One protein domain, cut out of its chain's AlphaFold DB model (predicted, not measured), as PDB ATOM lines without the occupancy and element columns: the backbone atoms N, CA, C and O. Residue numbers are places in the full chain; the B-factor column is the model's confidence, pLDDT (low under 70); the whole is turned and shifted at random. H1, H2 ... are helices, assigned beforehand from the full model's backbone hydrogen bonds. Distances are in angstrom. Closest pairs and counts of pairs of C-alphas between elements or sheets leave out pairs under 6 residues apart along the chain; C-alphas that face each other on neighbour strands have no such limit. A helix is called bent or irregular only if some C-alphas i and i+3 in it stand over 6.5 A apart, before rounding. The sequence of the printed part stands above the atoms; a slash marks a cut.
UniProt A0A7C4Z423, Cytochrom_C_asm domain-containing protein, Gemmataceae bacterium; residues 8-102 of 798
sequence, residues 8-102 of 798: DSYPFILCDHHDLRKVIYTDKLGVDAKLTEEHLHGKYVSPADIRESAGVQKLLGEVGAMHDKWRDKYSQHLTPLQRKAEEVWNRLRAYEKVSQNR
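What this domain is: This is residues 8 to 102 of the 798 residues of the protein "Cytochrom_C_asm domain-containing protein" of Gemmataceae bacterium (UniProt A0A7C4Z423). Two long helices, H4 and H5, make an L, with the first turns of H5 meeting H4 near Leu 59, and three shorter helices, H1, H2 and H3, form a small base by the corner, where H1 packs on all four others. The far end of H4, residues 68 to 73, sticks out, and there the helix folds back sharply on itself. The printed part has 95 residues with five named helices, H1 to H5 in chain order, and no named strand; its class is all helix. It is compact, with a radius of gyration of the C-alphas of 13.7 A, yet flat, spanning 38 by 37 by 19 A.

Where its parts are: Find C-alpha 54 at (47.814, 53.431, -34.404); there H4 begins, residues 54 to 77, 21.7 A from first to last C-alpha. H4 is irregular, with C-alphas 69 and 72 9.5 A apart, and it has a kink of 134 degrees near residue 70. Next look at H5, residues 80 to 102, 33.9 A long, which ends at C-alpha 102 (48.274, 25.107, -32.203). Go back to C-alpha 18 at (31.037, 53.044, -31.519) for H1, residues 18 to 29, 15.9 A long. H2 is residues 37 to 41 and H3 is residues 47 to 52.

How they stand to each other: Start at H4, which touches H5, about perpendicular at 75 degrees; the closest C-alphas are those of Leu 59 and Gln 82, 5.7 A apart. With residues 54 to 56 alone H4 touches the hub, H1, closest at the C-alphas of Val 23 and Gly 55, 6.0 A; they run opposite ways at a tilt of 36 degrees, only just steep. H1 touches H5 at a steep tilt of 63 degrees, the C-alphas of Leu 20 and Leu 81 being closest at 6.4 A. H1 touches H2, closest at the C-alphas of His 18 and Leu 40, 5.2 A. H1 touches H3 with residues 24 to 28 alone, closest at the C-alphas of Ile 24 and Ile 50, 6.5 A. H3 and H5 only just touch, with 3 pairs of C-alphas within 8 A. H2 is apart from H3, H4 and H5. In H1, H2 and H3 every O i to N i+4 pair is within hydrogen-bond range; in H4 14 of 20 are, and in H5 18 of 19.

The domain as a whole: The two C-alphas farthest apart, those of Asp 32 and Arg 102, are 39.8 A apart. The printed part has no cut and no long link; residues 13 to 14 pair with residues 44 to 45, antiparallel. Mean pLDDT of the printed part is 77.8; look for values under 70 at, among others, residues 72 to 73 and 94 to 102.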
ATOM      1  N   ASP A   8      43.652  36.042 -39.124       72.25
ATOM      2  CA  ASP A   8      44.128  37.370 -38.765       72.25
ATOM      3  C   ASP A   8      43.363  38.507 -39.468       72.25
ATOM      4  O   ASP A   8      43.184  39.569 -38.880       72.25
ATOM      5  N   SER A   9      42.833  38.279 -40.675       68.12
ATOM      6  CA  SER A   9      42.042  39.268 -41.424       68.12
ATOM      7  C   SER A   9      40.521  39.101 -41.288       68.12
ATOM      8  O   SER A   9      39.765  39.900 -41.841       68.12
ATOM      9  N   TYR A  10      40.038  38.096 -40.546       75.62
ATOM     10  CA  TYR A  10      38.605  37.816 -40.415       75.62
ATOM     11  C   TYR A  10      37.976  38.553 -39.213       75.62
ATOM     12  O   TYR A  10      38.502  38.459 -38.101       75.62
ATOM     13  N   PRO A  11      36.845  39.271 -39.365       70.31
ATOM     14  CA  PRO A  11      36.231  40.019 -38.271       70.31
ATOM     15  C   PRO A  11      35.405  39.121 -37.338       70.31
ATOM     16  O   PRO A  11      34.196  38.975 -37.495       70.31
ATOM     17  N   PHE A  12      36.055  38.541 -36.324       75.12
ATOM     18  CA  PHE A  12      35.393  37.754 -35.267       75.12
ATOM     19  C   PHE A  12      35.656  38.267 -33.842       75.12
ATOM     20  O   PHE A  12      35.046  37.771 -32.893       75.12
ATOM     21  N   ILE A  13      36.541  39.253 -33.648       67.94
ATOM     22  CA  ILE A  13      36.793  39.809 -32.315       67.94
ATOM     23  C   ILE A  13      35.682  40.800 -31.980       67.94
ATOM     24  O   ILE A  13      35.505  41.809 -32.657       67.94
ATOM     25  N   LEU A  14      34.918  40.496 -30.927       75.75
ATOM     26  CA  LEU A  14      33.810  41.324 -30.452       75.75
ATOM     27  C   LEU A  14      34.320  42.732 -30.095       75.75
ATOM     28  O   LEU A  14      35.148  42.888 -29.195       75.75
ATOM     29  N   CYS A  15      33.805  43.744 -30.787       80.50
ATOM     30  CA  CYS A  15      34.041  45.161 -30.537       80.50
ATOM     31  C   CYS A  15      32.776  45.921 -30.950       80.50
ATOM     32  O   CYS A  15      32.542  46.195 -32.126       80.50
ATOM     33  N   ASP A  16      31.955  46.199 -29.943       77.81
ATOM     34  CA  ASP A  16      30.591  46.729 -29.987       77.81
ATOM     35  C   ASP A  16      30.508  48.203 -29.539       77.81
ATOM     36  O   ASP A  16      29.434  48.717 -29.241       77.81
ATOM     37  N   HIS A  17      31.649  48.895 -29.455       84.62
ATOM     38  CA  HIS A  17      31.734  50.273 -28.970       84.62
ATOM     39  C   HIS A  17      32.024  51.239 -30.115       84.62
ATOM     40  O   HIS A  17      33.145  51.283 -30.627       84.62
ATOM     41  N   HIS A  18      31.028  52.064 -30.434       87.00
ATOM     42  CA  HIS A  18      31.037  53.044 -31.519       87.00
ATOM     43  C   HIS A  18      32.370  53.791 -31.673       87.00
ATOM     44  O   HIS A  18      33.051  53.647 -32.686       87.00
ATOM     45  N   ASP A  19      32.810  54.511 -30.636       88.44
ATOM     46  CA  ASP A  19      33.993  55.378 -30.755       88.44
ATOM     47  C   ASP A  19      35.311  54.604 -30.924       88.44
ATOM     48  O   ASP A  19      36.255  55.117 -31.519       88.44
ATOM     49  N   LEU A  20      35.379  53.354 -30.451       88.62
ATOM     50  CA  LEU A  20      36.566  52.514 -30.603       88.62
ATOM     51  C   LEU A  20      36.642  51.927 -32.013       88.62
ATOM     52  O   LEU A  20      37.706  51.945 -32.627       88.62
ATOM     53  N   ARG A  21      35.505  51.463 -32.552       90.06
ATOM     54  CA  ARG A  21      35.421  51.059 -33.960       90.06
ATOM     55  C   ARG A  21      35.723  52.244 -34.876       90.06
ATOM     56  O   ARG A  21      36.475  52.088 -35.831       90.06
ATOM     57  N   LYS A  22      35.213  53.437 -34.542       89.75
ATOM     58  CA  LYS A  22      35.521  54.683 -35.251       89.75
ATOM     59  C   LYS A  22      37.027  54.929 -35.314       89.75
ATOM     60  O   LYS A  22      37.522  55.151 -36.411       89.75
ATOM     61  N   VAL A  23      37.758  54.835 -34.199       89.94
ATOM     62  CA  VAL A  23      39.233  54.938 -34.196       89.94
ATOM     63  C   VAL A  23      39.864  53.895 -35.130       89.94
ATOM     64  O   VAL A  23      40.575  54.276 -36.055       89.94
ATOM     65  N   ILE A  24      39.532  52.609 -34.964       90.06
ATOM     66  CA  ILE A  24      40.122  51.509 -35.751       90.06
ATOM     67  C   ILE A  24      39.905  51.693 -37.260       90.06
ATOM     68  O   ILE A  24      40.848  51.596 -38.045       90.06
ATOM     69  N   TYR A  25      38.673  51.978 -37.685       88.69
ATOM     70  CA  TYR A  25      38.362  52.120 -39.106       88.69
ATOM     71  C   TYR A  25      38.797  53.473 -39.689       88.69
ATOM     72  O   TYR A  25      39.059  53.533 -40.886       88.69
ATOM     73  N   THR A  26      38.951  54.527 -38.876       87.88
ATOM     74  CA  THR A  26      39.576  55.790 -39.326       87.88
ATOM     75  C   THR A  26      41.071  55.590 -39.583       87.88
ATOM     76  O   THR A  26      41.573  56.048 -40.604       87.88
ATOM     77  N   ASP A  27      41.779  54.854 -38.718       87.00
ATOM     78  CA  ASP A  27      43.192  54.517 -38.944       87.00
ATOM     79  C   ASP A  27      43.371  53.634 -40.191       87.00
ATOM     80  O   ASP A  27      44.287  53.853 -40.980       87.00
ATOM     81  N   LYS A  28      42.474  52.656 -40.390       85.25
ATOM     82  CA  LYS A  28      42.513  51.726 -41.529       85.25
ATOM     83  C   LYS A  28      42.193  52.385 -42.875       85.25
ATOM     84  O   LYS A  28      42.779  52.009 -43.887       85.25
ATOM     85  N   LEU A  29      41.216  53.293 -42.911       84.06
ATOM     86  CA  LEU A  29      40.668  53.850 -44.160       84.06
ATOM     87  C   LEU A  29      41.132  55.287 -44.446       84.06
ATOM     88  O   LEU A  29      40.967  55.761 -45.568       84.06
ATOM     89  N   GLY A  30      41.734  55.964 -43.466       76.25
ATOM     90  CA  GLY A  30      42.166  57.356 -43.545       76.25
ATOM     91  C   GLY A  30      41.170  58.336 -42.914       76.25
ATOM     92  O   GLY A  30      39.970  58.081 -42.826       76.25
ATOM     93  N   VAL A  31      41.685  59.494 -42.486       71.19
ATOM     94  CA  VAL A  31      40.948  60.497 -41.688       71.19
ATOM     95  C   VAL A  31      39.731  61.079 -42.421       71.19
ATOM     96  O   VAL A  31      38.723  61.380 -41.785       71.19
ATOM     97  N   ASP A  32      39.799  61.180 -43.750       69.94
ATOM     98  CA  ASP A  32      38.739  61.739 -44.600       69.94
ATOM     99  C   ASP A  32      37.759  60.676 -45.150       69.94
ATOM    100  O   ASP A  32      36.846  60.996 -45.918       69.94
ATOM    101  N   ALA A  33      37.926  59.399 -44.786       73.06
ATOM    102  CA  ALA A  33      37.078  58.321 -45.284       73.06
ATOM    103  C   ALA A  33      35.691  58.322 -44.620       73.06
ATOM    104  O   ALA A  33      35.552  58.330 -43.395       73.06
ATOM    105  N   LYS A  34      34.630  58.228 -45.434       76.75
ATOM    106  CA  LYS A  34      33.267  58.012 -44.925       76.75
ATOM    107  C   LYS A  34      33.143  56.607 -44.333       76.75
ATOM    108  O   LYS A  34      33.069  55.619 -45.060       76.75
ATOM    109  N   LEU A  35      33.084  56.537 -43.008       82.56
ATOM    110  CA  LEU A  35      32.765  55.311 -42.283       82.56
ATOM    111  C   LEU A  35      31.306  54.904 -42.530       82.56
ATOM    112  O   LEU A  35      30.416  55.753 -42.545       82.56
ATOM    113  N   THR A  36      31.073  53.608 -42.724       82.56
ATOM    114  CA  THR A  36      29.736  53.035 -42.911       82.56
ATOM    115  C   THR A  36      29.051  52.785 -41.565       82.56
ATOM    116  O   THR A  36      29.712  52.695 -40.527       82.56
ATOM    117  N   GLU A  37      27.730  52.591 -41.596       76.06
ATOM    118  CA  GLU A  37      26.946  52.057 -40.471       76.06
ATOM    119  C   GLU A  37      27.593  50.793 -39.877       76.06
ATOM    120  O   GLU A  37      27.737  50.685 -38.664       76.06
ATOM    121  N   GLU A  38      28.091  49.866 -40.702       74.75
ATOM    122  CA  GLU A  38      28.778  48.665 -40.210       74.75
ATOM    123  C   GLU A  38      30.130  48.983 -39.545       74.75
ATOM    124  O   GLU A  38      30.464  48.411 -38.501       74.75
ATOM    125  N   HIS A  39      30.912  49.925 -40.079       80.62
ATOM    126  CA  HIS A  39      32.148  50.358 -39.423       80.62
ATOM    127  C   HIS A  39      31.864  50.992 -38.053       80.62
ATOM    128  O   HIS A  39      32.618  50.747 -37.119       80.62
ATOM    129  N   LEU A  40      30.759  51.723 -37.884       76.56
ATOM    130  CA  LEU A  40      30.424  52.428 -36.640       76.56
ATOM    131  C   LEU A  40      29.624  51.591 -35.623       76.56
ATOM    132  O   LEU A  40      29.907  51.655 -34.429       76.56
ATOM    133  N   HIS A  41      28.669  50.781 -36.077       76.06
ATOM    134  CA  HIS A  41      27.698  50.052 -35.245       76.06
ATOM    135  C   HIS A  41      27.779  48.522 -35.372       76.06
ATOM    136  O   HIS A  41      27.053  47.802 -34.684       76.06
ATOM    137  N   GLY A  42      28.674  48.001 -36.216       75.69
ATOM    138  CA  GLY A  42      28.921  46.565 -36.329       75.69
ATOM    139  C   GLY A  42      29.419  45.929 -35.024       75.69
ATOM    140  O   GLY A  42      29.860  46.592 -34.085       75.69
ATOM    141  N   LYS A  43      29.368  44.595 -34.966       69.38
ATOM    142  CA  LYS A  43      29.627  43.837 -33.731       69.38
ATOM    143  C   LYS A  43      31.051  43.286 -33.611       69.38
ATOM    144  O   LYS A  43      31.547  43.109 -32.501       69.38
ATOM    145  N   TYR A  44      31.717  43.020 -34.732       78.88
ATOM    146  CA  TYR A  44      33.031  42.367 -34.770       78.88
ATOM    147  C   TYR A  44      34.051  43.182 -35.574       78.88
ATOM    148  O   TYR A  44      33.666  44.004 -36.406       78.88
ATOM    149  N   VAL A  45      35.336  42.984 -35.284       82.00
ATOM    150  CA  VAL A  45      36.504  43.597 -35.945       82.00
ATOM    151  C   VAL A  45      37.574  42.510 -36.127       82.00
ATOM    152  O   VAL A  45      37.563  41.512 -35.396       82.00
ATOM    153  N   SER A  46      38.457  42.640 -37.123       84.44
ATOM    154  CA  SER A  46      39.505  41.639 -37.374       84.44
ATOM    155  C   SER A  46      40.723  41.800 -36.449       84.44
ATOM    156  O   SER A  46      40.998  42.914 -35.989       84.44
ATOM    157  N   PRO A  47      41.464  40.712 -36.153       82.94
ATOM    158  CA  PRO A  47      42.717  40.781 -35.403       82.94
ATOM    159  C   PRO A  47      43.737  41.775 -35.972       82.94
ATOM    160  O   PRO A  47      44.295  42.562 -35.208       82.94
ATOM    161  N   ALA A  48      43.946  41.772 -37.292       82.81
ATOM    162  CA  ALA A  48      44.881  42.657 -37.980       82.81
ATOM    163  C   ALA A  48      44.488  44.131 -37.814       82.81
ATOM    164  O   ALA A  48      45.318  44.926 -37.384       82.81
ATOM    165  N   ASP A  49      43.211  44.480 -38.013       86.38
ATOM    166  CA  ASP A  49      42.728  45.867 -37.888       86.38
ATOM    167  C   ASP A  49      42.952  46.438 -36.476       86.38
ATOM    168  O   ASP A  49      43.296  47.608 -36.311       86.38
ATOM    169  N   ILE A  50      42.793  45.605 -35.440       84.19
ATOM    170  CA  ILE A  50      43.063  45.987 -34.043       84.19
ATOM    171  C   ILE A  50      44.572  46.157 -33.805       84.19
ATOM    172  O   ILE A  50      44.979  47.013 -33.017       84.19
ATOM    173  N   ARG A  51      45.407  45.339 -34.456       83.94
ATOM    174  CA  ARG A  51      46.866  45.353 -34.286       83.94
ATOM    175  C   ARG A  51      47.521  46.534 -35.010       83.94
ATOM    176  O   ARG A  51      48.435  47.140 -34.453       83.94
ATOM    177  N   GLU A  52      47.024  46.864 -36.200       85.56
ATOM    178  CA  GLU A  52      47.539  47.899 -37.109       85.56
ATOM    179  C   GLU A  52      47.003  49.314 -36.798       85.56
ATOM    180  O   GLU A  52      47.629  50.301 -37.184       85.56
ATOM    181  N   SER A  53      45.900  49.444 -36.048       90.38
ATOM    182  CA  SER A  53      45.353  50.741 -35.612       90.38
ATOM    183  C   SER A  53      46.301  51.490 -34.659       90.38
ATOM    184  O   SER A  53      46.436  51.171 -33.473       90.38
ATOM    185  N   ALA A  54      46.926  52.554 -35.168       88.31
ATOM    186  CA  ALA A  54      47.814  53.431 -34.404       88.31
ATOM    187  C   ALA A  54      47.098  54.132 -33.231       88.31
ATOM    188  O   ALA A  54      47.689  54.328 -32.165       88.31
ATOM    189  N   GLY A  55      45.818  54.472 -33.390       86.56
ATOM    190  CA  GLY A  55      44.962  55.023 -32.347       86.56
ATOM    191  C   GLY A  55      44.678  54.029 -31.220       86.56
ATOM    192  O   GLY A  55      44.742  54.415 -30.052       86.56
ATOM    193  N   VAL A  56      44.462  52.742 -31.525       87.62
ATOM    194  CA  VAL A  56      44.384  51.686 -30.496       87.62
ATOM    195  C   VAL A  56      45.717  51.543 -29.764       87.62
ATOM    196  O   VAL A  56      45.721  51.542 -28.534       87.62
ATOM    197  N   GLN A  57      46.852  51.512 -30.473       89.25
ATOM    198  CA  GLN A  57      48.170  51.443 -29.821       89.25
ATOM    199  C   GLN A  57      48.432  52.652 -28.906       89.25
ATOM    200  O   GLN A  57      48.934  52.489 -27.793       89.25
ATOM    201  N   LYS A  58      48.028  53.860 -29.320       90.31
ATOM    202  CA  LYS A  58      48.111  55.065 -28.482       90.31
ATOM    203  C   LYS A  58      47.249  54.947 -27.220       90.31
ATOM    204  O   LYS A  58      47.752  55.199 -26.127       90.31
ATOM    205  N   LEU A  59      45.985  54.528 -27.350       88.38
ATOM    206  CA  LEU A  59      45.084  54.316 -26.207       88.38
ATOM    207  C   LEU A  59      45.654  53.282 -25.223       88.38
ATOM    208  O   LEU A  59      45.583  53.483 -24.013       88.38
ATOM    209  N   LEU A  60      46.270  52.207 -25.721       87.06
ATOM    210  CA  LEU A  60      46.924  51.189 -24.892       87.06
ATOM    211  C   LEU A  60      48.207  51.706 -24.217       87.06
ATOM    212  O   LEU A  60      48.474  51.351 -23.071       87.06
ATOM    213  N   GLY A  61      48.969  52.583 -24.878       84.62
ATOM    214  CA  GLY A  61      50.105  53.284 -24.271       84.62
ATOM    215  C   GLY A  61      49.684  54.221 -23.133       84.62
ATOM    216  O   GLY A  61      50.319  54.242 -22.079       84.62
ATOM    217  N   GLU A  62      48.569  54.938 -23.296       86.50
ATOM    218  CA  GLU A  62      47.966  55.759 -22.235       86.50
ATOM    219  C   GLU A  62      47.469  54.899 -21.057       86.50
ATOM    220  O   GLU A  62      47.709  55.251 -19.899       86.50
ATOM    221  N   VAL A  63      46.847  53.744 -21.331       83.44
ATOM    222  CA  VAL A  63      46.475  52.742 -20.310       83.44
ATOM    223  C   VAL A  63      47.715  52.229 -19.564       83.44
ATOM    224  O   VAL A  63      47.693  52.158 -18.336       83.44
ATOM    225  N   GLY A  64      48.810  51.937 -20.272       81.44
ATOM    226  CA  GLY A  64      50.085  51.523 -19.677       81.44
ATOM    227  C   GLY A  64      50.681  52.587 -18.750       81.44
ATOM    228  O   GLY A  64      50.996  52.299 -17.598       81.44
ATOM    229  N   ALA A  65      50.728  53.847 -19.188       82.44
ATOM    230  CA  ALA A  65      51.202  54.953 -18.355       82.44
ATOM    231  C   ALA A  65      50.318  55.189 -17.109       82.44
ATOM    232  O   ALA A  65      50.819  55.558 -16.043       82.44
ATOM    233  N   MET A  66      49.003  54.954 -17.209       80.56
ATOM    234  CA  MET A  66      48.095  54.956 -16.054       80.56
ATOM    235  C   MET A  66      48.391  53.789 -15.101       80.56
ATOM    236  O   MET A  66      48.357  53.978 -13.883       80.56
ATOM    237  N   HIS A  67      48.687  52.604 -15.646       80.31
ATOM    238  CA  HIS A  67      49.047  51.405 -14.893       80.31
ATOM    239  C   HIS A  67      50.329  51.615 -14.078       80.31
ATOM    240  O   HIS A  67      50.323  51.402 -12.867       80.31
ATOM    241  N   ASP A  68      51.384  52.150 -14.690       82.50
ATOM    242  CA  ASP A  68      52.646  52.438 -13.996       82.50
ATOM    243  C   ASP A  68      52.482  53.504 -12.900       82.50
ATOM    244  O   ASP A  68      53.065  53.395 -11.817       82.50
ATOM    245  N   LYS A  69      51.651  54.526 -13.152       76.38
ATOM    246  CA  LYS A  69      51.444  55.661 -12.240       76.38
ATOM    247  C   LYS A  69      50.563  55.339 -11.030       76.38
ATOM    248  O   LYS A  69      50.807  55.876  -9.950       76.38
ATOM    249  N   TRP A  70      49.535  54.507 -11.198       71.88
ATOM    250  CA  TRP A  70      48.514  54.257 -10.166       71.88
ATOM    251  C   TRP A  70      48.427  52.797  -9.697       71.88
ATOM    252  O   TRP A  70      47.631  52.509  -8.798       71.88
ATOM    253  N   ARG A  71      49.214  51.887 -10.296       76.75
ATOM    254  CA  ARG A  71      49.175  50.427 -10.097       76.75
ATOM    255  C   ARG A  71      47.741  49.922  -9.961       76.75
ATOM    256  O   ARG A  71      46.951  50.082 -10.882       76.75
ATOM    257  N   ASP A  72      47.374  49.404  -8.795       62.19
ATOM    258  CA  ASP A  72      46.113  48.703  -8.535       62.19
ATOM    259  C   ASP A  72      44.852  49.574  -8.708       62.19
ATOM    260  O   ASP A  72      43.740  49.047  -8.748       62.19
ATOM    261  N   LYS A  73      44.994  50.905  -8.830       64.38
ATOM    262  CA  LYS A  73      43.878  51.851  -9.020       64.38
ATOM    263  C   LYS A  73      43.741  52.412 -10.440       64.38
ATOM    264  O   LYS A  73      42.797  53.157 -10.693       64.38
ATOM    265  N   TYR A  74      44.619  52.051 -11.382       70.75
ATOM    266  CA  TYR A  74      44.620  52.617 -12.743       70.75
ATOM    267  C   TYR A  74      43.262  52.538 -13.462       70.75
ATOM    268  O   TYR A  74      42.841  53.504 -14.094       70.75
ATOM    269  N   SER A  75      42.526  51.437 -13.283       69.06
ATOM    270  CA  SER A  75      41.217  51.183 -13.898       69.06
ATOM    271  C   SER A  75      40.123  52.186 -13.499       69.06
ATOM    272  O   SER A  75      39.146  52.346 -14.239       69.06
ATOM    273  N   GLN A  76      40.291  52.889 -12.371       77.69
ATOM    274  CA  GLN A  76      39.412  53.973 -11.910       77.69
ATOM    275  C   GLN A  76      39.687  55.301 -12.632       77.69
ATOM    276  O   GLN A  76      38.816  56.164 -12.670       77.69
ATOM    277  N   HIS A  77      40.877  55.452 -13.220       73.19
ATOM    278  CA  HIS A  77      41.303  56.644 -13.956       73.19
ATOM    279  C   HIS A  77      41.160  56.499 -15.482       73.19
ATOM    280  O   HIS A  77      41.224  57.501 -16.189       73.19
ATOM    281  N   LEU A  78      40.927  55.283 -15.994       80.00
ATOM    282  CA  LEU A  78      40.668  55.042 -17.417       80.00
ATOM    283  C   LEU A  78      39.329  55.638 -17.873       80.00
ATOM    284  O   LEU A  78      38.285  55.415 -17.254       80.00
ATOM    285  N   THR A  79      39.350  56.308 -19.024       89.12
ATOM    286  CA  THR A  79      38.132  56.704 -19.747       89.12
ATOM    287  C   THR A  79      37.373  55.473 -20.280       89.12
ATOM    288  O   THR A  79      37.978  54.408 -20.454       89.12
ATOM    289  N   PRO A  80      36.064  55.582 -20.594       83.50
ATOM    290  CA  PRO A  80      35.298  54.478 -21.185       83.50
ATOM    291  C   PRO A  80      35.937  53.913 -22.463       83.50
ATOM    292  O   PRO A  80      36.037  52.696 -22.613       83.50
ATOM    293  N   LEU A  81      36.459  54.794 -23.326       86.50
ATOM    294  CA  LEU A  81      37.141  54.430 -24.567       86.50
ATOM    295  C   LEU A  81      38.444  53.652 -24.310       86.50
ATOM    296  O   LEU A  81      38.651  52.599 -24.907       86.50
ATOM    297  N   GLN A  82      39.290  54.119 -23.383       85.38
ATOM    298  CA  GLN A  82      40.525  53.422 -22.988       85.38
ATOM    299  C   GLN A  82      40.233  52.044 -22.373       85.38
ATOM    300  O   GLN A  82      40.864  51.056 -22.741       85.38
ATOM    301  N   ARG A  83      39.225  51.949 -21.491       80.56
ATOM    302  CA  ARG A  83      38.795  50.673 -20.893       80.56
ATOM    303  C   ARG A  83      38.293  49.688 -21.954       80.56
ATOM    304  O   ARG A  83      38.567  48.493 -21.860       80.56
ATOM    305  N   LYS A  84      37.591  50.173 -22.983       84.69
ATOM    306  CA  LYS A  84      37.148  49.331 -24.100       84.69
ATOM    307  C   LYS A  84      38.306  48.909 -25.010       84.69
ATOM    308  O   LYS A  84      38.335  47.758 -25.437       84.69
ATOM    309  N   ALA A  85      39.261  49.802 -25.279       86.00
ATOM    310  CA  ALA A  85      40.467  49.469 -26.039       86.00
ATOM    311  C   ALA A  85      41.234  48.320 -25.362       86.00
ATOM    312  O   ALA A  85      41.580  47.339 -26.016       86.00
ATOM    313  N   GLU A  86      41.391  48.383 -24.038       84.50
ATOM    314  CA  GLU A  86      41.969  47.305 -23.233       84.50
ATOM    315  C   GLU A  86      41.143  46.000 -23.289       84.50
ATOM    316  O   GLU A  86      41.713  44.921 -23.454       84.50
ATOM    317  N   GLU A  87      39.808  46.066 -23.208       79.81
ATOM    318  CA  GLU A  87      38.922  44.893 -23.327       79.81
ATOM    319  C   GLU A  87      39.081  44.180 -24.684       79.81
ATOM    320  O   GLU A  87      39.250  42.958 -24.739       79.81
ATOM    321  N   VAL A  88      39.067  44.936 -25.785       80.81
ATOM    322  CA  VAL A  88      39.216  44.408 -27.151       80.81
ATOM    323  C   VAL A  88      40.630  43.869 -27.382       80.81
ATOM    324  O   VAL A  88      40.790  42.777 -27.929       80.81
ATOM    325  N   TRP A  89      41.656  44.552 -26.868       83.75
ATOM    326  CA  TRP A  89      43.040  44.071 -26.885       83.75
ATOM    327  C   TRP A  89      43.228  42.778 -26.074       83.75
ATOM    328  O   TRP A  89      43.985  41.890 -26.463       83.75
ATOM    329  N   ASN A  90      42.500  42.607 -24.969       70.38
ATOM    330  CA  ASN A  90      42.503  41.359 -24.202       70.38
ATOM    331  C   ASN A  90      41.843  40.199 -24.963       70.38
ATOM    332  O   ASN A  90      42.346  39.075 -24.895       70.38
ATOM    333  N   ARG A  91      40.779  40.459 -25.739       75.31
ATOM    334  CA  ARG A  91      40.189  39.466 -26.658       75.31
ATOM    335  C   ARG A  91      41.173  39.075 -27.769       75.31
ATOM    336  O   ARG A  91      41.322  37.883 -28.036       75.31
ATOM    337  N   LEU A  92      41.900  40.041 -28.341       79.00
ATOM    338  CA  LEU A  92      42.980  39.785 -29.306       79.00
ATOM    339  C   LEU A  92      44.086  38.911 -28.702       79.00
ATOM    340  O   LEU A  92      44.370  37.842 -29.236       79.00
ATOM    341  N   ARG A  93      44.621  39.275 -27.531       70.56
ATOM    342  CA  ARG A  93      45.642  38.471 -26.833       70.56
ATOM    343  C   ARG A  93      45.156  37.064 -26.454       70.56
ATOM    344  O   ARG A  93      45.964  36.139 -26.376       70.56
ATOM    345  N   ALA A  94      43.859  36.873 -26.204       62.06
ATOM    346  CA  ALA A  94      43.280  35.549 -25.964       62.06
ATOM    347  C   ALA A  94      43.229  34.704 -27.249       62.06
ATOM    348  O   ALA A  94      43.616  33.535 -27.216       62.06
ATOM    349  N   TYR A  95      42.826  35.297 -28.378       66.12
ATOM    350  CA  TYR A  95      42.921  34.659 -29.693       66.12
ATOM    351  C   TYR A  95      44.372  34.308 -30.046       66.12
ATOM    352  O   TYR A  95      44.635  33.167 -30.414       66.12
ATOM    353  N   GLU A  96      45.321  35.226 -29.855       64.25
ATOM    354  CA  GLU A  96      46.742  35.003 -30.156       64.25
ATOM    355  C   GLU A  96      47.342  33.863 -29.318       64.25
ATOM    356  O   GLU A  96      48.056  33.015 -29.848       64.25
ATOM    357  N   LYS A  97      46.975  33.746 -28.033       55.34
ATOM    358  CA  LYS A  97      47.348  32.581 -27.208       55.34
ATOM    359  C   LYS A  97      46.794  31.261 -27.753       55.34
ATOM    360  O   LYS A  97      47.462  30.236 -27.649       55.34
ATOM    361  N   VAL A  98      45.583  31.259 -28.316       50.44
ATOM    362  CA  VAL A  98      44.951  30.055 -28.885       50.44
ATOM    363  C   VAL A  98      45.516  29.720 -30.269       50.44
ATOM    364  O   VAL A  98      45.725  28.541 -30.561       50.44
ATOM    365  N   SER A  99      45.805  30.719 -31.108       52.41
ATOM    366  CA  SER A  99      46.403  30.511 -32.431       52.41
ATOM    367  C   SER A  99      47.855  30.034 -32.323       52.41
ATOM    368  O   SER A  99      48.229  29.087 -33.013       52.41
ATOM    369  N   GLN A 100      48.637  30.578 -31.383       43.56
ATOM    370  CA  GLN A 100      50.012  30.140 -31.111       43.56
ATOM    371  C   GLN A 100      50.076  28.751 -30.441       43.56
ATOM    372  O   GLN A 100      50.937  27.943 -30.790       43.56
ATOM    373  N   ASN A 101      49.126  28.399 -29.561       33.50
ATOM    374  CA  ASN A 101      49.081  27.063 -28.941       33.50
ATOM    375  C   ASN A 101      48.788  25.910 -29.924       33.50
ATOM    376  O   ASN A 101      48.969  24.749 -29.552       33.50
ATOM    377  N   ARG A 102      48.404  26.172 -31.185       32.72
ATOM    378  CA  ARG A 102      48.274  25.107 -32.203       32.72
ATOM    379  C   ARG A 102      49.604  24.453 -32.602       32.72
ATOM    380  O   ARG A 102      49.570  23.398 -33.225       32.72
TER     381      ARG A 102